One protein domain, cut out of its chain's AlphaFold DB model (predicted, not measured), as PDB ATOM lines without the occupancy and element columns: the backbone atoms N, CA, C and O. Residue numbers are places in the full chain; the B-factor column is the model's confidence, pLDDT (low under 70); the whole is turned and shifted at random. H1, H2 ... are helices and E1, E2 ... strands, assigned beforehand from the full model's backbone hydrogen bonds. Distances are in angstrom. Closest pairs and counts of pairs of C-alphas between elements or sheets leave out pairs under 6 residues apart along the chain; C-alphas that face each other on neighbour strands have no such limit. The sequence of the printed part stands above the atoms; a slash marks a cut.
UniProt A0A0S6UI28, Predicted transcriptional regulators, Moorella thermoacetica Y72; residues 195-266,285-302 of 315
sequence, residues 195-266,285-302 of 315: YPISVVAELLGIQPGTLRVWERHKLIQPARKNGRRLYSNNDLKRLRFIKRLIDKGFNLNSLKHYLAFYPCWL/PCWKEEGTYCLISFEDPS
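This is residues 195 to 266 and 285 to 302 of the 315 residues of the protein "Predicted transcriptional regulators" of Moorella thermoacetica Y72 (UniProt A0A0S6UI28). A small antiparallel hairpin, E1 and E2, makes one end of a helical body: H3 runs through its middle, H1 and H2 meet about perpendicular, and H4 folds back after H3. A tail, residues 285 to 302, runs to the far end. The printed part has 90 residues, 48 of them in named elements in the order H1 H2 E1 E2 H3 H4, and these are mostly helix; it is compact, radius of gyration of the C-alphas 13.7 A, spanning 49 by 25 by 21 A.

Find E1 at residues 223 to 225 and E2 at 228 to 231. From C-alpha 233 at (136.135, 173.734, 123.738), H3 runs 21.2 A to residue 247. H1 is 197 to 204, H2 208 to 216; H4, 252 to 260, ends at (119.711, 184.144, 118.329).

Between E1 and E2, N 223 and O 230 are within hydrogen-bond range, 3.0 A. H1 and H2 touch, C-alphas 201 and 208 closest, 5.4 A. H3 only just touches H1 through residues 236 to 240, and H4 through 242 to 246, with 3 pairs of C-alphas within 8 A each; the closest are 204 and 240, 6.7 A, and 246 and 252, 7.6 A. In the four helices every O i to N i+4 pair is within range.

Residues 267 to 284 are cut out, leaving 10.9 A between C-alphas 266 and 285. No link is long. Look for pLDDT under 70 at 260 to 266 and 285 to 302.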
ATOM      1  N   TYR A 195     135.099 166.728 124.882       91.50
ATOM      2  CA  TYR A 195     134.815 166.343 126.264       91.50
ATOM      3  C   TYR A 195     133.501 165.552 126.373       91.50
ATOM      4  O   TYR A 195     132.529 165.901 125.697       91.50
ATOM      5  N   PRO A 196     133.407 164.513 127.224       94.19
ATOM      6  CA  PRO A 196     132.142 163.851 127.540       94.19
ATOM      7  C   PRO A 196     131.288 164.693 128.506       94.19
ATOM      8  O   PRO A 196     131.797 165.544 129.232       94.19
ATOM      9  N   ILE A 197     129.981 164.408 128.571       94.12
ATOM     10  CA  ILE A 197     129.019 165.164 129.403       94.12
ATOM     11  C   ILE A 197     129.373 165.230 130.901       94.12
ATOM     12  O   ILE A 197     129.033 166.218 131.541       94.12
ATOM     13  N   SER A 198     130.042 164.215 131.461       94.12
ATOM     14  CA  SER A 198     130.480 164.203 132.867       94.12
ATOM     15  C   SER A 198     131.543 165.267 133.136       94.12
ATOM     16  O   SER A 198     131.318 166.164 133.940       94.12
ATOM     17  N   VAL A 199     132.628 165.255 132.361       95.00
ATOM     18  CA  VAL A 199     133.716 166.241 132.467       95.00
ATOM     19  C   VAL A 199     133.192 167.661 132.231       95.00
ATOM     20  O   VAL A 199     133.567 168.591 132.933       95.00
ATOM     21  N   VAL A 200     132.269 167.848 131.282       95.00
ATOM     22  CA  VAL A 200     131.634 169.155 131.039       95.00
ATOM     23  C   VAL A 200     130.786 169.616 132.227       95.00
ATOM     24  O   VAL A 200     130.806 170.796 132.562       95.00
ATOM     25  N   ALA A 201     130.046 168.708 132.864       95.50
ATOM     26  CA  ALA A 201     129.252 168.992 134.056       95.50
ATOM     27  C   ALA A 201     130.135 169.408 135.246       95.50
ATOM     28  O   ALA A 201     129.855 170.421 135.887       95.50
ATOM     29  N   GLU A 202     131.235 168.686 135.475       95.25
ATOM     30  CA  GLU A 202     132.246 168.980 136.498       95.25
ATOM     31  C   GLU A 202     132.913 170.348 136.260       95.25
ATOM     32  O   GLU A 202     132.889 171.202 137.143       95.25
ATOM     33  N   LEU A 203     133.392 170.619 135.037       93.88
ATOM     34  CA  LEU A 203     134.014 171.897 134.641       93.88
ATOM     35  C   LEU A 203     133.091 173.127 134.754       93.88
ATOM     36  O   LEU A 203     133.561 174.263 134.677       93.88
ATOM     37  N   LEU A 204     131.779 172.915 134.873       92.62
ATOM     38  CA  LEU A 204     130.764 173.964 134.995       92.62
ATOM     39  C   LEU A 204     130.124 174.027 136.390       92.62
ATOM     40  O   LEU A 204     129.367 174.964 136.651       92.62
ATOM     41  N   GLY A 205     130.384 173.043 137.257       94.94
ATOM     42  CA  GLY A 205     129.725 172.903 138.557       94.94
ATOM     43  C   GLY A 205     128.208 172.692 138.460       94.94
ATOM     44  O   GLY A 205     127.468 173.235 139.275       94.94
ATOM     45  N   ILE A 206     127.719 171.963 137.447       94.69
ATOM     46  CA  ILE A 206     126.276 171.720 137.235       94.69
ATOM     47  C   ILE A 206     125.968 170.237 137.057       94.69
ATOM     48  O   ILE A 206     126.787 169.471 136.566       94.69
ATOM     49  N   GLN A 207     124.749 169.812 137.390       95.62
ATOM     50  CA  GLN A 207     124.347 168.415 137.224       95.62
ATOM     51  C   GLN A 207     124.240 168.032 135.724       95.62
ATOM     52  O   GLN A 207     123.663 168.796 134.941       95.62
ATOM     53  N   PRO A 208     124.669 166.823 135.294       95.44
ATOM     54  CA  PRO A 208     124.507 166.362 133.907       95.44
ATOM     55  C   PRO A 208     123.057 166.353 133.393       95.44
ATOM     56  O   PRO A 208     122.828 166.402 132.183       95.44
ATOM     57  N   GLY A 209     122.065 166.297 134.290       95.69
ATOM     58  CA  GLY A 209     120.650 166.461 133.948       95.69
ATOM     59  C   GLY A 209     120.346 167.843 133.361       95.69
ATOM     60  O   GLY A 209     119.687 167.939 132.327       95.69
ATOM     61  N   THR A 210     120.903 168.902 133.951       94.19
ATOM     62  CA  THR A 210     120.728 170.298 133.522       94.19
ATOM     63  C   THR A 210     121.279 170.535 132.114       94.19
ATOM     64  O   THR A 210     120.598 171.132 131.282       94.19
ATOM     65  N   LEU A 211     122.441 169.960 131.781       94.50
ATOM     66  CA  LEU A 211     122.983 169.985 130.412       94.50
ATOM     67  C   LEU A 211     122.023 169.347 129.392       94.50
ATOM     68  O   LEU A 211     121.787 169.908 128.321       94.50
ATOM     69  N   ARG A 212     121.394 168.214 129.741       94.00
ATOM     70  CA  ARG A 212     120.376 167.569 128.889       94.00
ATOM     71  C   ARG A 212     119.113 168.425 128.746       94.00
ATOM     72  O   ARG A 212     118.468 168.370 127.701       94.00
ATOM     73  N   VAL A 213     118.744 169.217 129.756       94.00
ATOM     74  CA  VAL A 213     117.663 170.211 129.630       94.00
ATOM     75  C   VAL A 213     118.059 171.268 128.596       94.00
ATOM     76  O   VAL A 213     117.318 171.475 127.637       94.00
ATOM     77  N   TRP A 214     119.244 171.871 128.711       92.62
ATOM     78  CA  TRP A 214     119.706 172.910 127.780       92.62
ATOM     79  C   TRP A 214     119.825 172.407 126.326       92.62
ATOM     80  O   TRP A 214     119.438 173.120 125.397       92.62
ATOM     81  N   GLU A 215     120.250 171.154 126.114       91.25
ATOM     82  CA  GLU A 215     120.181 170.475 124.807       91.25
ATOM     83  C   GLU A 215     118.752 170.365 124.258       91.25
ATOM     84  O   GLU A 215     118.520 170.649 123.080       91.25
ATOM     85  N   ARG A 216     117.777 169.955 125.087       91.00
ATOM     86  CA  ARG A 216     116.365 169.845 124.667       91.00
ATOM     87  C   ARG A 216     115.799 171.201 124.245       91.00
ATOM     88  O   ARG A 216     115.108 171.268 123.233       91.00
ATOM     89  N   HIS A 217     116.173 172.279 124.937       88.31
ATOM     90  CA  HIS A 217     115.830 173.656 124.557       88.31
ATOM     91  C   HIS A 217     116.623 174.195 123.347       88.31
ATOM     92  O   HIS A 217     116.451 175.355 122.973       88.31
ATOM     93  N   LYS A 218     117.462 173.366 122.701       84.12
ATOM     94  CA  LYS A 218     118.310 173.715 121.545       84.12
ATOM     95  C   LYS A 218     119.296 174.856 121.821       84.12
ATOM     96  O   LYS A 218     119.795 175.479 120.887       84.12
ATOM     97  N   LEU A 219     119.631 175.086 123.094       84.38
ATOM     98  CA  LEU A 219     120.627 176.080 123.492       84.38
ATOM     99  C   LEU A 219     122.047 175.656 123.117       84.38
ATOM    100  O   LEU A 219     122.920 176.515 123.046       84.38
ATOM    101  N   ILE A 220     122.285 174.366 122.861       86.44
ATOM    102  CA  ILE A 220     123.552 173.796 122.392       86.44
ATOM    103  C   ILE A 220     123.297 172.523 121.572       86.44
ATOM    104  O   ILE A 220     122.266 171.870 121.751       86.44
ATOM    105  N   GLN A 221     124.217 172.177 120.669       82.94
ATOM    106  CA  GLN A 221     124.133 170.987 119.817       82.94
ATOM    107  C   GLN A 221     125.489 170.257 119.801       82.94
ATOM    108  O   GLN A 221     126.272 170.459 118.878       82.94
ATOM    109  N   PRO A 222     125.800 169.437 120.825       85.38
ATOM    110  CA  PRO A 222     127.062 168.706 120.876       85.38
ATOM    111  C   PRO A 222     127.162 167.680 119.747       85.38
ATOM    112  O   PRO A 222     126.174 167.026 119.389       85.38
ATOM    113  N   ALA A 223     128.380 167.479 119.248       85.62
ATOM    114  CA  ALA A 223     128.675 166.426 118.292       85.62
ATOM    115  C   ALA A 223     128.370 165.046 118.896       85.62
ATOM    116  O   ALA A 223     128.528 164.807 120.098       85.62
ATOM    117  N   ARG A 224     127.951 164.097 118.053       87.62
ATOM    118  CA  ARG A 224     127.799 162.692 118.446       87.62
ATOM    119  C   ARG A 224     128.836 161.849 117.721       87.62
ATOM    120  O   ARG A 224     128.844 161.819 116.497       87.62
ATOM    121  N   LYS A 225     129.677 161.140 118.475       87.88
ATOM    122  CA  LYS A 225     130.574 160.098 117.950       87.88
ATOM    123  C   LYS A 225     130.311 158.809 118.723       87.88
ATOM    124  O   LYS A 225     130.202 158.842 119.948       87.88
ATOM    125  N   ASN A 226     130.165 157.692 118.014       89.06
ATOM    126  CA  ASN A 226     129.933 156.355 118.582       89.06
ATOM    127  C   ASN A 226     128.793 156.330 119.629       89.06
ATOM    128  O   ASN A 226     128.942 155.799 120.724       89.06
ATOM    129  N   GLY A 227     127.674 157.006 119.333       87.12
ATOM    130  CA  GLY A 227     126.511 157.135 120.229       87.12
ATOM    131  C   GLY A 227     126.692 158.061 121.444       87.12
ATOM    132  O   GLY A 227     125.707 158.417 122.095       87.12
ATOM    133  N   ARG A 228     127.916 158.509 121.748       89.25
ATOM    134  CA  ARG A 228     128.231 159.384 122.888       89.25
ATOM    135  C   ARG A 228     128.180 160.856 122.468       89.25
ATOM    136  O   ARG A 228     128.530 161.207 121.342       89.25
ATOM    137  N   ARG A 229     127.736 161.723 123.384       91.44
ATOM    138  CA  ARG A 229     127.780 163.187 123.223       91.44
ATOM    139  C   ARG A 229     129.180 163.683 123.540       91.44
ATOM    140  O   ARG A 229     129.713 163.324 124.590       91.44
ATOM    141  N   LEU A 230     129.720 164.514 122.660       90.69
ATOM    142  CA  LEU A 230     131.016 165.152 122.800       90.69
ATOM    143  C   LEU A 230     130.867 166.657 122.569       90.69
ATOM    144  O   LEU A 230     130.291 167.083 121.569       90.69
ATOM    145  N   TYR A 231     131.385 167.444 123.503       88.81
ATOM    146  CA  TYR A 231     131.352 168.904 123.479       88.81
ATOM    147  C   TYR A 231     132.748 169.409 123.125       88.81
ATOM    148  O   TYR A 231     133.735 168.910 123.663       88.81
ATOM    149  N   SER A 232     132.836 170.384 122.232       84.06
ATOM    150  CA  SER A 232     134.087 171.071 121.901       84.06
ATOM    151  C   SER A 232     134.515 172.056 123.001       84.06
ATOM    152  O   SER A 232     133.747 172.406 123.902       84.06
ATOM    153  N   ASN A 233     135.724 172.603 122.898       80.75
ATOM    154  CA  ASN A 233     136.135 173.734 123.738       80.75
ATOM    155  C   ASN A 233     135.266 174.994 123.487       80.75
ATOM    156  O   ASN A 233     134.983 175.769 124.405       80.75
ATOM    157  N   ASN A 234     134.753 175.170 122.264       75.62
ATOM    158  CA  ASN A 234     133.797 176.237 121.944       75.62
ATOM    159  C   ASN A 234     132.447 176.022 122.659       75.62
ATOM    160  O   ASN A 234     131.870 176.969 123.195       75.62
ATOM    161  N   ASP A 235     131.993 174.772 122.770       84.44
ATOM    162  CA  ASP A 235     130.825 174.401 123.575       84.44
ATOM    163  C   ASP A 235     131.046 174.664 125.076       84.44
ATOM    164  O   ASP A 235     130.137 175.127 125.759       84.44
ATOM    165  N   LEU A 236     132.257 174.472 125.609       86.00
ATOM    166  CA  LEU A 236     132.570 174.871 126.990       86.00
ATOM    167  C   LEU A 236     132.480 176.391 127.199       86.00
ATOM    168  O   LEU A 236     131.894 176.847 128.184       86.00
ATOM    169  N   LYS A 237     133.025 177.197 126.273       81.38
ATOM    170  CA  LYS A 237     132.891 178.669 126.305       81.38
ATOM    171  C   LYS A 237     131.414 179.090 126.286       81.38
ATOM    172  O   LYS A 237     131.002 179.907 127.110       81.38
ATOM    173  N   ARG A 238     130.604 178.455 125.431       80.75
ATOM    174  CA  ARG A 238     129.144 178.628 125.358       80.75
ATOM    175  C   ARG A 238     128.436 178.341 126.669       80.75
ATOM    176  O   ARG A 238     127.646 179.159 127.133       80.75
ATOM    177  N   LEU A 239     128.692 177.173 127.249       88.38
ATOM    178  CA  LEU A 239     127.996 176.713 128.444       88.38
ATOM    179  C   LEU A 239     128.335 177.579 129.660       88.38
ATOM    180  O   LEU A 239     127.439 177.890 130.440       88.38
ATOM    181  N   ARG A 240     129.581 178.068 129.766       87.69
ATOM    182  CA  ARG A 240     129.965 179.082 130.763       87.69
ATOM    183  C   ARG A 240     129.159 180.377 130.611       87.69
ATOM    184  O   ARG A 240     128.714 180.925 131.613       87.69
ATOM    185  N   PHE A 241     128.940 180.857 129.385       83.06
ATOM    186  CA  PHE A 241     128.130 182.057 129.137       83.06
ATOM    187  C   PHE A 241     126.641 181.836 129.450       83.06
ATOM    188  O   PHE A 241     126.036 182.640 130.154       83.06
ATOM    189  N   ILE A 242     126.076 180.709 129.002       86.62
ATOM    190  CA  ILE A 242     124.703 180.284 129.316       86.62
ATOM    191  C   ILE A 242     124.479 180.215 130.828       86.62
ATOM    192  O   ILE A 242     123.494 180.766 131.314       86.62
ATOM    193  N   LYS A 243     125.410 179.598 131.571       89.38
ATOM    194  CA  LYS A 243     125.336 179.507 133.032       89.38
ATOM    195  C   LYS A 243     125.241 180.900 133.660       89.38
ATOM    196  O   LYS A 243     124.282 181.151 134.373       89.38
ATOM    197  N   ARG A 244     126.140 181.832 133.307       85.69
ATOM    198  CA  ARG A 244     126.118 183.218 133.825       85.69
ATOM    199  C   ARG A 244     124.798 183.949 133.557       85.69
ATOM    200  O   ARG A 244     124.391 184.767 134.370       85.69
ATOM    201  N   LEU A 245     124.141 183.696 132.422       83.88
ATOM    202  CA  LEU A 245     122.842 184.308 132.117       83.88
ATOM    203  C   LEU A 245     121.711 183.686 132.948       83.88
ATOM    204  O   LEU A 245     120.857 184.409 133.449       83.88
ATOM    205  N   ILE A 246     121.728 182.370 133.157       89.00
ATOM    206  CA  ILE A 246     120.763 181.690 134.036       89.00
ATOM    207  C   ILE A 246     120.973 182.105 135.501       89.00
ATOM    208  O   ILE A 246     119.997 182.383 136.187       89.00
ATOM    209  N   ASP A 247     122.225 182.243 135.948       87.56
ATOM    210  CA  ASP A 247     122.580 182.762 137.278       87.56
ATOM    211  C   ASP A 247     122.075 184.216 137.477       87.56
ATOM    212  O   ASP A 247     121.748 184.608 138.592       87.56
ATOM    213  N   LYS A 248     121.943 185.003 136.392       85.31
ATOM    214  CA  LYS A 248     121.298 186.336 136.361       85.31
ATOM    215  C   LYS A 248     119.756 186.295 136.259       85.31
ATOM    216  O   LYS A 248     119.134 187.335 136.073       85.31
ATOM    217  N   GLY A 249     119.126 185.121 136.331       89.12
ATOM    218  CA  GLY A 249     117.665 184.966 136.282       89.12
ATOM    219  C   GLY A 249     117.045 184.850 134.882       89.12
ATOM    220  O   GLY A 249     115.821 184.905 134.753       89.12
ATOM    221  N   PHE A 250     117.831 184.663 133.813       87.19
ATOM    222  CA  PHE A 250     117.265 184.483 132.468       87.19
ATOM    223  C   PHE A 250     116.567 183.121 132.320       87.19
ATOM    224  O   PHE A 250     117.179 182.061 132.463       87.19
ATOM    225  N   ASN A 251     115.293 183.141 131.915       90.81
ATOM    226  CA  ASN A 251     114.555 181.943 131.507       90.81
ATOM    227  C   ASN A 251     115.163 181.332 130.224       90.81
ATOM    228  O   ASN A 251     115.563 182.053 129.309       90.81
ATOM    229  N   LEU A 252     115.165 179.999 130.113       88.25
ATOM    230  CA  LEU A 252     115.675 179.238 128.965       88.25
ATOM    231  C   LEU A 252     115.056 179.664 127.623       88.25
ATOM    232  O   LEU A 252     115.751 179.643 126.605       88.25
ATOM    233  N   ASN A 253     113.777 180.063 127.594       86.12
ATOM    234  CA  ASN A 253     113.166 180.554 126.354       86.12
ATOM    235  C   ASN A 253     113.676 181.956 125.983       86.12
ATOM    236  O   ASN A 253     114.109 182.167 124.852       86.12
ATOM    237  N   SER A 254     113.714 182.887 126.942       81.12
ATOM    238  CA  SER A 254     114.300 184.223 126.757       81.12
ATOM    239  C   SER A 254     115.759 184.131 126.310       81.12
ATOM    240  O   SER A 254     116.170 184.819 125.382       81.12
ATOM    241  N   LEU A 255     116.517 183.204 126.900       84.25
ATOM    242  CA  LEU A 255     117.888 182.897 126.522       84.25
ATOM    243  C   LEU A 255     117.987 182.384 125.076       84.25
ATOM    244  O   LEU A 255     118.861 182.827 124.342       84.25
ATOM    245  N   LYS A 256     117.084 181.508 124.617       81.38
ATOM    246  CA  LYS A 256     117.062 181.052 123.215       81.38
ATOM    247  C   LYS A 256     116.900 182.221 122.232       81.38
ATOM    248  O   LYS A 256     117.599 182.249 121.224       81.38
ATOM    249  N   HIS A 257     116.019 183.179 122.532       76.56
ATOM    250  CA  HIS A 257     115.868 184.398 121.729       76.56
ATOM    251  C   HIS A 257     117.104 185.300 121.831       76.56
ATOM    252  O   HIS A 257     117.629 185.726 120.808       76.56
ATOM    253  N   TYR A 258     117.622 185.521 123.040       75.50
ATOM    254  CA  TYR A 258     118.816 186.332 123.286       75.50
ATOM    255  C   TYR A 258     120.031 185.830 122.493       75.50
ATOM    256  O   TYR A 258     120.687 186.592 121.792       75.50
ATOM    257  N   LEU A 259     120.288 184.521 122.535       73.25
ATOM    258  CA  LEU A 259     121.384 183.881 121.810       73.25
ATOM    259  C   LEU A 259     121.190 183.878 120.281       73.25
ATOM    260  O   LEU A 259     122.174 183.747 119.557       73.25
ATOM    261  N   ALA A 260     119.964 184.045 119.769       66.94
ATOM    262  CA  ALA A 260     119.711 184.144 118.329       66.94
ATOM    263  C   ALA A 260     120.220 185.467 117.723       66.94
ATOM    264  O   ALA A 260     120.571 185.493 116.546       66.94
ATOM    265  N   PHE A 261     120.339 186.533 118.524       65.06
ATOM    266  CA  PHE A 261     120.946 187.801 118.099       65.06
ATOM    267  C   PHE A 261     122.483 187.731 117.955       65.06
ATOM    268  O   PHE A 261     123.087 188.677 117.454       65.06
ATOM    269  N   TYR A 262     123.118 186.615 118.341       58.94
ATOM    270  CA  TYR A 262     124.567 186.392 118.250       58.94
ATOM    271  C   TYR A 262     124.936 185.273 117.248       58.94
ATOM    272  O   TYR A 262     125.404 184.203 117.656       58.94
ATOM    273  N   PRO A 263     124.779 185.467 115.925       46.03
ATOM    274  CA  PRO A 263     125.266 184.492 114.956       46.03
ATOM    275  C   PRO A 263     126.802 184.525 114.903       46.03
ATOM    276  O   PRO A 263     127.395 185.566 114.664       46.03
ATOM    277  N   CYS A 264     127.478 183.400 115.140       45.72
ATOM    278  CA  CYS A 264     127.815 182.436 114.080       45.72
ATOM    279  C   CYS A 264     128.503 181.206 114.714       45.72
ATOM    280  O   CYS A 264     129.687 181.171 115.038       45.72
ATOM    281  N   TRP A 265     127.711 180.173 114.991       45.78
ATOM    282  CA  TRP A 265     128.154 179.012 115.776       45.78
ATOM    283  C   TRP A 265     128.202 177.712 114.968       45.78
ATOM    284  O   TRP A 265     128.393 176.645 115.542       45.78
ATOM    285  N   LEU A 266     127.961 177.807 113.658       42.16
ATOM    286  CA  LEU A 266     127.717 176.670 112.769       42.16
ATOM    287  C   LEU A 266     128.083 176.994 111.305       42.16
ATOM    288  O   LEU A 266     127.367 176.621 110.383       42.16
ATOM    289  N   PRO A 285     130.285 186.472 116.379       44.25
ATOM    290  CA  PRO A 285     129.826 186.169 117.724       44.25
ATOM    291  C   PRO A 285     130.926 186.574 118.710       44.25
ATOM    292  O   PRO A 285     132.064 186.108 118.618       44.25
ATOM    293  N   CYS A 286     130.580 187.446 119.654       46.72
ATOM    294  CA  CYS A 286     131.477 188.182 120.558       46.72
ATOM    295  C   CYS A 286     132.113 187.330 121.680       46.72
ATOM    296  O   CYS A 286     132.197 187.743 122.835       46.72
ATOM    297  N   TRP A 287     132.482 186.091 121.364       49.28
ATOM    298  CA  TRP A 287     132.874 185.058 122.326       49.28
ATOM    299  C   TRP A 287     134.154 184.298 121.940       49.28
ATOM    300  O   TRP A 287     134.523 183.326 122.605       49.28
ATOM    301  N   LYS A 288     134.809 184.704 120.839       41.56
ATOM    302  CA  LYS A 288     135.980 184.005 120.292       41.56
ATOM    303  C   LYS A 288     137.320 184.638 120.695       41.56
ATOM    304  O   LYS A 288     138.303 183.907 120.765       41.56
ATOM    305  N   GLU A 289     137.333 185.920 121.060       38.88
ATOM    306  CA  GLU A 289     138.530 186.659 121.494       38.88
ATOM    307  C   GLU A 289     138.327 187.311 122.871       38.88
ATOM    308  O   GLU A 289     137.282 187.908 123.156       38.88
ATOM    309  N   GLU A 290     139.336 187.203 123.732       37.34
ATOM    310  CA  GLU A 290     139.357 187.834 125.053       37.34
ATOM    311  C   GLU A 290     139.405 189.362 124.879       37.34
ATOM    312  O   GLU A 290     140.186 189.878 124.088       37.34
ATOM    313  N   GLY A 291     138.505 190.087 125.552       41.22
ATOM    314  CA  GLY A 291     138.332 191.538 125.388       41.22
ATOM    315  C   GLY A 291     137.280 191.978 124.357       41.22
ATOM    316  O   GLY A 291     136.896 193.141 124.355       41.22
ATOM    317  N   THR A 292     136.732 191.074 123.531       41.53
ATOM    318  CA  THR A 292     135.695 191.422 122.523       41.53
ATOM    319  C   THR A 292     134.245 191.295 123.005       41.53
ATOM    320  O   THR A 292     133.304 191.516 122.239       41.53
ATOM    321  N   TYR A 293     134.032 190.942 124.273       41.50
ATOM    322  CA  TYR A 293     132.699 190.796 124.844       41.50
ATOM    323  C   TYR A 293     132.156 192.155 125.310       41.50
ATOM    324  O   TYR A 293     132.689 192.783 126.221       41.50
ATOM    325  N   CYS A 294     131.037 192.600 124.734       36.66
ATOM    326  CA  CYS A 294     130.257 193.677 125.341       36.66
ATOM    327  C   CYS A 294     129.636 193.150 126.644       36.66
ATOM    328  O   CYS A 294     128.700 192.355 126.600       36.66
ATOM    329  N   LEU A 295     130.128 193.611 127.800       40.22
ATOM    330  CA  LEU A 295     129.583 193.297 129.134       40.22
ATOM    331  C   LEU A 295     128.189 193.889 129.406       40.22
ATOM    332  O   LEU A 295     127.718 193.801 130.535       40.22
ATOM    333  N   ILE A 296     127.558 194.512 128.409       39.53
ATOM    334  CA  ILE A 296     126.397 195.388 128.569       39.53
ATOM    335  C   ILE A 296     125.203 194.583 129.105       39.53
ATOM    336  O   ILE A 296     124.427 193.996 128.352       39.53
ATOM    337  N   SER A 297     125.069 194.573 130.435       38.66
ATOM    338  CA  SER A 297     123.793 194.394 131.116       38.66
ATOM    339  C   SER A 297     122.801 195.417 130.562       38.66
ATOM    340  O   SER A 297     123.176 196.546 130.246       38.66
ATOM    341  N   PHE A 298     121.523 195.045 130.507       39.94
ATOM    342  CA  PHE A 298     120.438 195.920 130.047       39.94
ATOM    343  C   PHE A 298     120.257 197.202 130.886       39.94
ATOM    344  O   PHE A 298     119.504 198.082 130.480       39.94
ATOM    345  N   GLU A 299     120.938 197.314 132.027       43.72
ATOM    346  CA  GLU A 299     120.841 198.432 132.969       43.72
ATOM    347  C   GLU A 299     121.625 199.692 132.536       43.72
ATOM    348  O   GLU A 299     121.208 200.790 132.886       43.72
ATOM    349  N   ASP A 300     122.687 199.573 131.720       41.97
ATOM    350  CA  ASP A 300     123.565 200.704 131.352       41.97
ATOM    351  C   ASP A 300     123.791 200.858 129.827       41.97
ATOM    352  O   ASP A 300     124.854 200.514 129.291       41.97
ATOM    353  N   PRO A 301     122.832 201.445 129.079       43.59
ATOM    354  CA  PRO A 301     123.004 201.748 127.650       43.59
ATOM    355  C   PRO A 301     124.111 202.787 127.362       43.59
ATOM    356  O   PRO A 301     124.580 202.902 126.223       43.59
ATOM    357  N   SER A 302     124.562 203.512 128.391       45.53
ATOM    358  CA  SER A 302     125.685 204.459 128.369       45.53
ATOM    359  C   SER A 302     127.003 203.803 127.926       45.53
ATOM    360  O   SER A 302     127.751 204.396 127.143       45.53
TER     361      SER A 302